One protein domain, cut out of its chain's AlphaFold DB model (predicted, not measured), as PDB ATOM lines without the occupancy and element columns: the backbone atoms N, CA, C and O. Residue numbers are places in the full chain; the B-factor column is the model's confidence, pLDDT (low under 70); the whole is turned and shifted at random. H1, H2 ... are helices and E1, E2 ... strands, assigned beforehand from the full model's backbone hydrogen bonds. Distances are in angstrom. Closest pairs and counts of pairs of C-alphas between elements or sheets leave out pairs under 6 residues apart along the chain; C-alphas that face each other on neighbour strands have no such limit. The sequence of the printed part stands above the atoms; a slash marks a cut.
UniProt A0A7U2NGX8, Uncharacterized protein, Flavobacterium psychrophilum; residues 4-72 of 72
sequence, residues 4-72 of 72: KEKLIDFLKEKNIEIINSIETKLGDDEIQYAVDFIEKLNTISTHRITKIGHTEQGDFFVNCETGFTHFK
ATOM      1  N   LYS A   4     236.314  87.171 152.936       80.69
ATOM      2  CA  LYS A   4     235.206  86.268 153.260       80.69
ATOM      3  C   LYS A   4     235.434  85.474 154.550       80.69
ATOM      4  O   LYS A   4     234.508  85.343 155.342       80.69
ATOM      5  N   GLU A   5     236.636  84.942 154.765       84.56
ATOM      6  CA  GLU A   5     236.961  84.197 155.991       84.56
ATOM      7  C   GLU A   5     236.860  85.092 157.234       84.56
ATOM      8  O   GLU A   5     236.236  84.680 158.205       84.56
ATOM      9  N   LYS A   6     237.348  86.345 157.166       85.81
ATOM     10  CA  LYS A   6     237.198  87.334 158.255       85.81
ATOM     11  C   LYS A   6     235.734  87.525 158.664       85.81
ATOM     12  O   LYS A   6     235.413  87.515 159.846       85.81
ATOM     13  N   LEU A   7     234.850  87.692 157.684       84.50
ATOM     14  CA  LEU A   7     233.426  87.901 157.935       84.50
ATOM     15  C   LEU A   7     232.736  86.647 158.472       84.50
ATOM     16  O   LEU A   7     231.904  86.749 159.366       84.50
ATOM     17  N   ILE A   8     233.088  85.466 157.962       84.75
ATOM     18  CA  ILE A   8     232.560  84.200 158.483       84.75
ATOM     19  C   ILE A   8     232.965  84.007 159.945       84.75
ATOM     20  O   ILE A   8     232.127  83.602 160.750       84.75
ATOM     21  N   ASP A   9     234.220  84.286 160.291       87.81
ATOM     22  CA  ASP A   9     234.699  84.152 161.666       87.81
ATOM     23  C   ASP A   9     233.988  85.145 162.592       87.81
ATOM     24  O   ASP A   9     233.440  84.720 163.606       87.81
ATOM     25  N   PHE A  10     233.843  86.409 162.180       86.31
ATOM     26  CA  PHE A  10     233.054  87.397 162.922       86.31
ATOM     27  C   PHE A  10     231.604  86.938 163.157       86.31
ATOM     28  O   PHE A  10     231.078  87.024 164.268       86.31
ATOM     29  N   LEU A  11     230.943  86.419 162.117       84.19
ATOM     30  CA  LEU A  11     229.564  85.936 162.210       84.19
ATOM     31  C   LEU A  11     229.451  84.753 163.182       84.19
ATOM     32  O   LEU A  11     228.518  84.713 163.983       84.19
ATOM     33  N   LYS A  12     230.427  83.836 163.187       84.94
ATOM     34  CA  LYS A  12     230.499  82.739 164.166       84.94
ATOM     35  C   LYS A  12     230.727  83.242 165.588       84.94
ATOM     36  O   LYS A  12     230.038  82.785 166.495       84.94
ATOM     37  N   GLU A  13     231.654  84.179 165.791       86.44
ATOM     38  CA  GLU A  13     231.942  84.766 167.109       86.44
ATOM     39  C   GLU A  13     230.710  85.446 167.712       86.44
ATOM     40  O   GLU A  13     230.460  85.351 168.914       86.44
ATOM     41  N   LYS A  14     229.900  86.096 166.872       82.12
ATOM     42  CA  LYS A  14     228.653  86.749 167.280       82.12
ATOM     43  C   LYS A  14     227.444  85.804 167.316       82.12
ATOM     44  O   LYS A  14     226.349  86.259 167.637       82.12
ATOM     45  N   ASN A  15     227.626  84.517 167.005       81.75
ATOM     46  CA  ASN A  15     226.560  83.517 166.894       81.75
ATOM     47  C   ASN A  15     225.430  83.939 165.931       81.75
ATOM     48  O   ASN A  15     224.242  83.790 166.222       81.75
ATOM     49  N   ILE A  16     225.811  84.521 164.792       80.31
ATOM     50  CA  ILE A  16     224.901  85.004 163.754       80.31
ATOM     51  C   ILE A  16     224.809  83.954 162.658       80.31
ATOM     52  O   ILE A  16     225.800  83.583 162.028       80.31
ATOM     53  N   GLU A  17     223.590  83.491 162.417       77.44
ATOM     54  CA  GLU A  17     223.317  82.487 161.402       77.44
ATOM     55  C   GLU A  17     223.236  83.124 160.010       77.44
ATOM     56  O   GLU A  17     222.547  84.130 159.806       77.44
ATOM     57  N   ILE A  18     223.931  82.511 159.047       77.81
ATOM     58  CA  ILE A  18     223.842  82.865 157.630       77.81
ATOM     59  C   ILE A  18     223.007  81.810 156.933       77.81
ATOM     60  O   ILE A  18     223.405  80.648 156.866       77.81
ATOM     61  N   ILE A  19     221.879  82.222 156.373       68.75
ATOM     62  CA  ILE A  19     220.904  81.266 155.841       68.75
ATOM     63  C   ILE A  19     221.219  80.881 154.389       68.75
ATOM     64  O   ILE A  19     220.912  79.767 153.976       68.75
ATOM     65  N   ASN A  20     221.820  81.782 153.597       77.50
ATOM     66  CA  ASN A  20     221.917  81.590 152.147       77.50
ATOM     67  C   ASN A  20     223.361  81.601 151.624       77.50
ATOM     68  O   ASN A  20     223.893  80.554 151.264       77.50
ATOM     69  N   SER A  21     224.014  82.766 151.522       82.62
ATOM     70  CA  SER A  21     225.364  82.828 150.934       82.62
ATOM     71  C   SER A  21     226.119  84.131 151.205       82.62
ATOM     72  O   SER A  21     225.529  85.204 151.305       82.62
ATOM     73  N   ILE A  22     227.452  84.023 151.251       85.31
ATOM     74  CA  ILE A  22     228.388  85.150 151.161       85.31
ATOM     75  C   ILE A  22     229.183  84.999 149.863       85.31
ATOM     76  O   ILE A  22     229.807  83.949 149.626       85.31
ATOM     77  N   GLU A  23     229.190  86.057 149.056       85.50
ATOM     78  CA  GLU A  23     230.006  86.169 147.851       85.50
ATOM     79  C   GLU A  23     231.503  85.973 148.149       85.50
ATOM     80  O   GLU A  23     232.011  86.302 149.218       85.50
ATOM     81  N   THR A  24     232.236  85.352 147.227       79.19
ATOM     82  CA  THR A  24     233.652  85.004 147.443       79.19
ATOM     83  C   THR A  24     234.608  86.172 147.252       79.19
ATOM     84  O   THR A  24     235.719  86.126 147.777       79.19
ATOM     85  N   LYS A  25     234.192  87.200 146.510       84.81
ATOM     86  CA  LYS A  25     234.986  88.388 146.211       84.81
ATOM     87  C   LYS A  25     234.401  89.568 146.970       84.81
ATOM     88  O   LYS A  25     233.508  90.231 146.468       84.81
ATOM     89  N   LEU A  26     234.902  89.773 148.180       85.75
ATOM     90  CA  LEU A  26     234.593  90.944 148.993       85.75
ATOM     91  C   LEU A  26     235.886  91.718 149.252       85.75
ATOM     92  O   LEU A  26     236.930  91.102 149.495       85.75
ATOM     93  N   GLY A  27     235.821  93.041 149.180       88.56
ATOM     94  CA  GLY A  27     236.880  93.957 149.596       88.56
ATOM     95  C   GLY A  27     236.915  94.128 151.114       88.56
ATOM     96  O   GLY A  27     235.904  93.958 151.792       88.56
ATOM     97  N   ASP A  28     238.074  94.469 151.683       88.19
ATOM     98  CA  ASP A  28     238.204  94.678 153.136       88.19
ATOM     99  C   ASP A  28     237.270  95.793 153.659       88.19
ATOM    100  O   ASP A  28     236.757  95.712 154.774       88.19
ATOM    101  N   ASP A  29     237.002  96.809 152.842       89.88
ATOM    102  CA  ASP A  29     236.091  97.912 153.140       89.88
ATOM    103  C   ASP A  29     234.609  97.498 153.103       89.88
ATOM    104  O   ASP A  29     233.773  98.101 153.776       89.88
ATOM    105  N   GLU A  30     234.250  96.493 152.309       90.44
ATOM    106  CA  GLU A  30     232.913  95.883 152.293       90.44
ATOM    107  C   GLU A  30     232.711  94.972 153.500       90.44
ATOM    108  O   GLU A  30     231.638  94.970 154.103       90.44
ATOM    109  N   ILE A  31     233.760  94.250 153.911       87.75
ATOM    110  CA  ILE A  31     233.739  93.472 155.152       87.75
ATOM    111  C   ILE A  31     233.516  94.386 156.346       87.75
ATOM    112  O   ILE A  31     232.634  94.105 157.154       87.75
ATOM    113  N   GLN A  32     234.280  95.477 156.450       89.25
ATOM    114  CA  GLN A  32     234.113  96.421 157.552       89.25
ATOM    115  C   GLN A  32     232.695  96.997 157.565       89.25
ATOM    116  O   GLN A  32     232.058  97.033 158.613       89.25
ATOM    117  N   TYR A  33     232.167  97.361 156.394       90.38
ATOM    118  CA  TYR A  33     230.794  97.840 156.280       90.38
ATOM    119  C   TYR A  33     229.767  96.803 156.751       90.38
ATOM    120  O   TYR A  33     228.861  97.130 157.519       90.38
ATOM    121  N   ALA A  34     229.907  95.544 156.323       89.00
ATOM    122  CA  ALA A  34     229.023  94.465 156.745       89.00
ATOM    123  C   ALA A  34     229.089  94.247 158.259       89.00
ATOM    124  O   ALA A  34     228.044  94.151 158.897       89.00
ATOM    125  N   VAL A  35     230.294  94.212 158.835       88.44
ATOM    126  CA  VAL A  35     230.517  94.088 160.282       88.44
ATOM    127  C   VAL A  35     229.817  95.221 161.028       88.44
ATOM    128  O   VAL A  35     228.973  94.946 161.878       88.44
ATOM    129  N   ASP A  36     230.075  96.476 160.656       88.94
ATOM    130  CA  ASP A  36     229.477  97.649 161.301       88.94
ATOM    131  C   ASP A  36     227.944  97.628 161.213       88.94
ATOM    132  O   ASP A  36     227.243  97.960 162.175       88.94
ATOM    133  N   PHE A  37     227.405  97.238 160.053       87.31
ATOM    134  CA  PHE A  37     225.968  97.097 159.855       87.31
ATOM    135  C   PHE A  37     225.385  96.003 160.751       87.31
ATOM    136  O   PHE A  37     224.399  96.241 161.444       87.31
ATOM    137  N   ILE A  38     226.005  94.825 160.775       85.00
ATOM    138  CA  ILE A  38     225.564  93.685 161.575       85.00
ATOM    139  C   ILE A  38     225.622  94.006 163.075       85.00
ATOM    140  O   ILE A  38     224.698  93.658 163.813       85.00
ATOM    141  N   GLU A  39     226.665  94.695 163.542       85.75
ATOM    142  CA  GLU A  39     226.761  95.122 164.941       85.75
ATOM    143  C   GLU A  39     225.631  96.078 165.311       85.75
ATOM    144  O   GLU A  39     224.951  95.857 166.314       85.75
ATOM    145  N   LYS A  40     225.358  97.088 164.473       84.69
ATOM    146  CA  LYS A  40     224.213  97.991 164.671       84.69
ATOM    147  C   LYS A  40     222.895  97.226 164.674       84.69
ATOM    148  O   LYS A  40     222.059  97.452 165.544       84.69
ATOM    149  N   LEU A  41     222.717  96.300 163.741       79.31
ATOM    150  CA  LEU A  41     221.504  95.506 163.611       79.31
ATOM    151  C   LEU A  41     221.241  94.680 164.885       79.31
ATOM    152  O   LEU A  41     220.139  94.737 165.430       79.31
ATOM    153  N   ASN A  42     222.273  94.018 165.419       73.50
ATOM    154  CA  ASN A  42     222.197  93.230 166.651       73.50
ATOM    155  C   ASN A  42     221.930  94.056 167.915       73.50
ATOM    156  O   ASN A  42     221.359  93.522 168.864       73.50
ATOM    157  N   THR A  43     222.302  95.342 167.952       74.38
ATOM    158  CA  THR A  43     221.898  96.211 169.075       74.38
ATOM    159  C   THR A  43     220.392  96.466 169.113       74.38
ATOM    160  O   THR A  43     219.854  96.763 170.178       74.38
ATOM    161  N   ILE A  44     219.709  96.346 167.970       70.50
ATOM    162  CA  ILE A  44     218.283  96.650 167.828       70.50
ATOM    163  C   ILE A  44     217.442  95.378 167.988       70.50
ATOM    164  O   ILE A  44     216.442  95.385 168.702       70.50
ATOM    165  N   SER A  45     217.827  94.287 167.324       68.50
ATOM    166  CA  SER A  45     217.191  92.969 167.444       68.50
ATOM    167  C   SER A  45     218.114  91.893 166.867       68.50
ATOM    168  O   SER A  45     218.968  92.181 166.028       68.50
ATOM    169  N   THR A  46     217.948  90.639 167.275       68.38
ATOM    170  CA  THR A  46     218.700  89.522 166.692       68.38
ATOM    171  C   THR A  46     218.138  89.227 165.303       68.38
ATOM    172  O   THR A  46     217.033  88.708 165.177       68.38
ATOM    173  N   HIS A  47     218.871  89.599 164.257       70.75
ATOM    174  CA  HIS A  47     218.462  89.374 162.871       70.75
ATOM    175  C   HIS A  47     219.363  88.328 162.221       70.75
ATOM    176  O   HIS A  47     220.571  88.297 162.471       70.75
ATOM    177  N   ARG A  48     218.794  87.505 161.337       80.75
ATOM    178  CA  ARG A  48     219.578  86.568 160.527       80.75
ATOM    179  C   ARG A  48     219.946  87.171 159.184       80.75
ATOM    180  O   ARG A  48     219.104  87.756 158.494       80.75
ATOM    181  N   ILE A  49     221.202  86.984 158.795       85.50
ATOM    182  CA  ILE A  49     221.712  87.444 157.507       85.50
ATOM    183  C   ILE A  49     221.403  86.379 156.461       85.50
ATOM    184  O   ILE A  49     221.757  85.209 156.601       85.50
ATOM    185  N   THR A  50     220.733  86.770 155.385       85.44
ATOM    186  CA  THR A  50     220.431  85.857 154.283       85.44
ATOM    187  C   THR A  50     221.540  85.895 153.247       85.44
ATOM    188  O   THR A  50     222.050  84.841 152.869       85.44
ATOM    189  N   LYS A  51     221.946  87.084 152.793       89.12
ATOM    190  CA  LYS A  51     222.888  87.214 151.677       89.12
ATOM    191  C   LYS A  51     223.803  88.425 151.815       89.12
ATOM    192  O   LYS A  51     223.345  89.491 152.205       89.12
ATOM    193  N   ILE A  52     225.066  88.261 151.437       90.12
ATOM    194  CA  ILE A  52     226.040  89.351 151.308       90.12
ATOM    195  C   ILE A  52     226.726  89.228 149.948       90.12
ATOM    196  O   ILE A  52     227.207  88.142 149.609       90.12
ATOM    197  N   GLY A  53     226.766  90.312 149.178       91.44
ATOM    198  CA  GLY A  53     227.393  90.329 147.856       91.44
ATOM    199  C   GLY A  53     227.101  91.605 147.080       91.44
ATOM    200  O   GLY A  53     226.743  92.617 147.677       91.44
ATOM    201  N   HIS A  54     227.229  91.534 145.757       92.25
ATOM    202  CA  HIS A  54     227.040  92.673 144.860       92.25
ATOM    203  C   HIS A  54     225.772  92.556 144.013       92.25
ATOM    204  O   HIS A  54     225.368  91.461 143.605       92.25
ATOM    205  N   THR A  55     225.125  93.690 143.741       89.38
ATOM    206  CA  THR A  55     224.064  93.772 142.730       89.38
ATOM    207  C   THR A  55     224.649  93.564 141.334       89.38
ATOM    208  O   THR A  55     225.858  93.654 141.123       89.38
ATOM    209  N   GLU A  56     223.790  93.352 140.337       87.31
ATOM    210  CA  GLU A  56     224.217  93.332 138.928       87.31
ATOM    211  C   GLU A  56     224.850  94.661 138.480       87.31
ATOM    212  O   GLU A  56     225.585  94.694 137.496       87.31
ATOM    213  N   GLN A  57     224.583  95.748 139.209       87.62
ATOM    214  CA  GLN A  57     225.147  97.077 138.970       87.62
ATOM    215  C   GLN A  57     226.484  97.293 139.700       87.62
ATOM    216  O   GLN A  57     227.162  98.283 139.437       87.62
ATOM    217  N   GLY A  58     226.899  96.345 140.550       87.69
ATOM    218  CA  GLY A  58     228.148  96.393 141.311       87.69
ATOM    219  C   GLY A  58     228.015  96.974 142.720       87.69
ATOM    220  O   GLY A  58     229.026  97.102 143.402       87.69
ATOM    221  N   ASP A  59     226.805  97.296 143.180       90.06
ATOM    222  CA  ASP A  59     226.596  97.845 144.523       90.06
ATOM    223  C   ASP A  59     226.690  96.747 145.574       90.06
ATOM    224  O   ASP A  59     226.007  95.721 145.485       90.06
ATOM    225  N   PHE A  60     227.496  96.973 146.605       91.50
ATOM    226  CA  PHE A  60     227.579  96.059 147.733       91.50
ATOM    227  C   PHE A  60     226.295  96.103 148.567       91.50
ATOM    228  O   PHE A  60     225.796  97.181 148.906       91.50
ATOM    229  N   PHE A  61     225.784  94.932 148.943       91.38
ATOM    230  CA  PHE A  61     224.599  94.807 149.776       91.38
ATOM    231  C   PHE A  61     224.702  93.716 150.847       91.38
ATOM    232  O   PHE A  61     225.349  92.677 150.683       91.38
ATOM    233  N   VAL A  62     223.954  93.931 151.930       90.38
ATOM    234  CA  VAL A  62     223.692  92.970 153.005       90.38
ATOM    235  C   VAL A  62     222.184  92.797 153.146       90.38
ATOM    236  O   VAL A  62     221.453  93.760 153.363       90.38
ATOM    237  N   ASN A  63     221.703  91.566 153.015       89.88
ATOM    238  CA  ASN A  63     220.289  91.216 153.076       89.88
ATOM    239  C   ASN A  63     219.992  90.388 154.332       89.88
ATOM    240  O   ASN A  63     220.775  89.510 154.709       89.88
ATOM    241  N   CYS A  64     218.855  90.665 154.963       86.19
ATOM    242  CA  CYS A  64     218.382  90.020 156.184       86.19
ATOM    243  C   CYS A  64     217.118  89.188 155.921       86.19
ATOM    244  O   CYS A  64     216.414  89.380 154.931       86.19
ATOM    245  N   GLU A  65     216.780  88.270 156.826       82.19
ATOM    246  CA  GLU A  65     215.594  87.405 156.678       82.19
ATOM    247  C   GLU A  65     214.268  88.172 156.611       82.19
ATOM    248  O   GLU A  65     213.301  87.705 156.016       82.19
ATOM    249  N   THR A  66     214.235  89.382 157.171       78.88
ATOM    250  CA  THR A  66     213.071  90.274 157.168       78.88
ATOM    251  C   THR A  66     212.800  90.908 155.799       78.88
ATOM    252  O   THR A  66     211.858  91.684 155.661       78.88
ATOM    253  N   GLY A  67     213.627  90.614 154.788       74.06
ATOM    254  CA  GLY A  67     213.582  91.244 153.468       74.06
ATOM    255  C   GLY A  67     214.248  92.620 153.426       74.06
ATOM    256  O   GLY A  67     214.273  93.262 152.376       74.06
ATOM    257  N   PHE A  68     214.810  93.082 154.548       83.06
ATOM    258  CA  PHE A  68     215.565  94.326 154.595       83.06
ATOM    259  C   PHE A  68     216.922  94.145 153.908       83.06
ATOM    260  O   PHE A  68     217.733  93.314 154.319       83.06
ATOM    261  N   THR A  69     217.163  94.942 152.868       86.31
ATOM    262  CA  THR A  69     218.445  94.995 152.159       86.31
ATOM    263  C   THR A  69     219.099  96.340 152.414       86.31
ATOM    264  O   THR A  69     218.492  97.384 152.178       86.31
ATOM    265  N   HIS A  70     220.335  96.309 152.892       87.88
ATOM    266  CA  HIS A  70     221.144  97.494 153.099       87.88
ATOM    267  C   HIS A  70     222.237  97.560 152.045       87.88
ATOM    268  O   HIS A  70     222.937  96.574 151.831       87.88
ATOM    269  N   PHE A  71     222.373  98.714 151.404       89.31
ATOM    270  CA  PHE A  71     223.398  98.989 150.402       89.31
ATOM    271  C   PHE A  71     224.476  99.875 151.018       89.31
ATOM    272  O   PHE A  71     224.179 100.611 151.962       89.31
ATOM    273  N   LYS A  72     225.708  99.763 150.528       83.50
ATOM    274  CA  LYS A  72     226.828 100.638 150.895       83.50
ATOM    275  C   LYS A  72     226.855 101.911 150.060       83.50
ATOM    276  O   LYS A  72     226.461 101.837 148.879       83.50
TER     277      LYS A  72
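Overview. This is residues 4 to 72 of the 72 residues of an uncharacterized protein of Flavobacterium psychrophilum (UniProt A0A7U2NGX8). One sheet of four strands, E1 to E4, is covered on one face by the long helix H2, which runs along the strands, while the other face is bare. The shorter helix H1 lies side by side with H2, toward the E1 end of the sheet, and only grazes the sheet. The 69 printed residues hold two named helices and four named strands, in the order H1, E1, H2, E2, E3, E4; the class is mixed, helices and strands, and the sheet is mixed too, in the order E1, E2, E3, E4, with E1 and E2 parallel and the other neighbours antiparallel. The whole is compact, with a radius of gyration of the C-alphas of 10.9 A, and its rounded outline spans 30 by 24 by 19 A.

Along the chain. The printed part begins with H1, residues 4 to 13, whose first C-alpha, of Lys 4, is at (235.206, 86.268, 153.260); it is 14.3 A from first to last C-alpha. Strand E1 follows, residues 18 to 22, with 8.2 A between its end C-alphas. H2, residues 28 to 44, is the longest helix, 24.8 A from C-alpha 28 to C-alpha 44, which is at (218.283, 96.650, 167.828). E2, residues 49 to 54, is the longest strand by residues and measures 14.7 A. E3, residues 60 to 64, measures 13.9 A. E4, residues 69 to 71, is 6.6 A long and ends with the C-alpha of Phe 71 at (223.398, 98.989, 150.402).

Arrangement. In the sheet, E1 and E4 are the edge strands, and these two are apart. E1 and E2 are parallel, with 15 degrees between their directions; N 19 and O 49 are within hydrogen-bond range at 3.0 A, and N 52 and O 21 at 3.1 A. E2 and E3 form an antiparallel hairpin at 165 degrees, with N 50 and O 63 at 2.8 A and N 61 and O 53 at 2.8 A. E3 and E4 form a second hairpin, antiparallel at 159 degrees, with N 62 and O 70 at 2.8 A and N 70 and O 62 at 2.8 A. E2, E3 and E4 make a meander, each strand the antiparallel neighbour of the one before. E1, H2 and E2 make a strand-helix-strand unit, two parallel neighbour strands with a helix between them in the chain, and its crossover is left-handed. H2 is on the sheet at a height over the sheet of 9.5 A, and the two make two layers, a helix on one face of a sheet. It lies over E3, and on the local plane their lines stand at 26 degrees, along the strands; only just, with 2 C-alphas falling on E4, it is not over E4. The closest C-alphas of H2 and E3 are those of Ala 34 and Val 62, 6.7 A apart. H2 is near E2 and near E4. H1 and H2 touch, H2 with its residues 31 to 35 alone; the closest C-alphas are those of Leu 7 and Ile 31, at 6.2 A. They run the same way at a shallow tilt of 22 degrees. H1 is on the sheet but only grazes it, with its residues 4 to 12; its closest C-alpha to E1 is that of Lys 4, 7.2 A from that of Ile 22. In H1 every O i to N i+4 pair is within hydrogen-bond range, and in H2 12 of 13 are.

Size, cuts and confidence. The two C-alphas farthest apart are those of Glu 13 and Gln 57, at 31.5 A. The printed part has no cut and ends at residue 72, the chain's last. The five links between named elements are tight. The mean pLDDT of the printed part is 84.2; residue 19 and residues 45 to 46 are under 70, where the model's confidence is low.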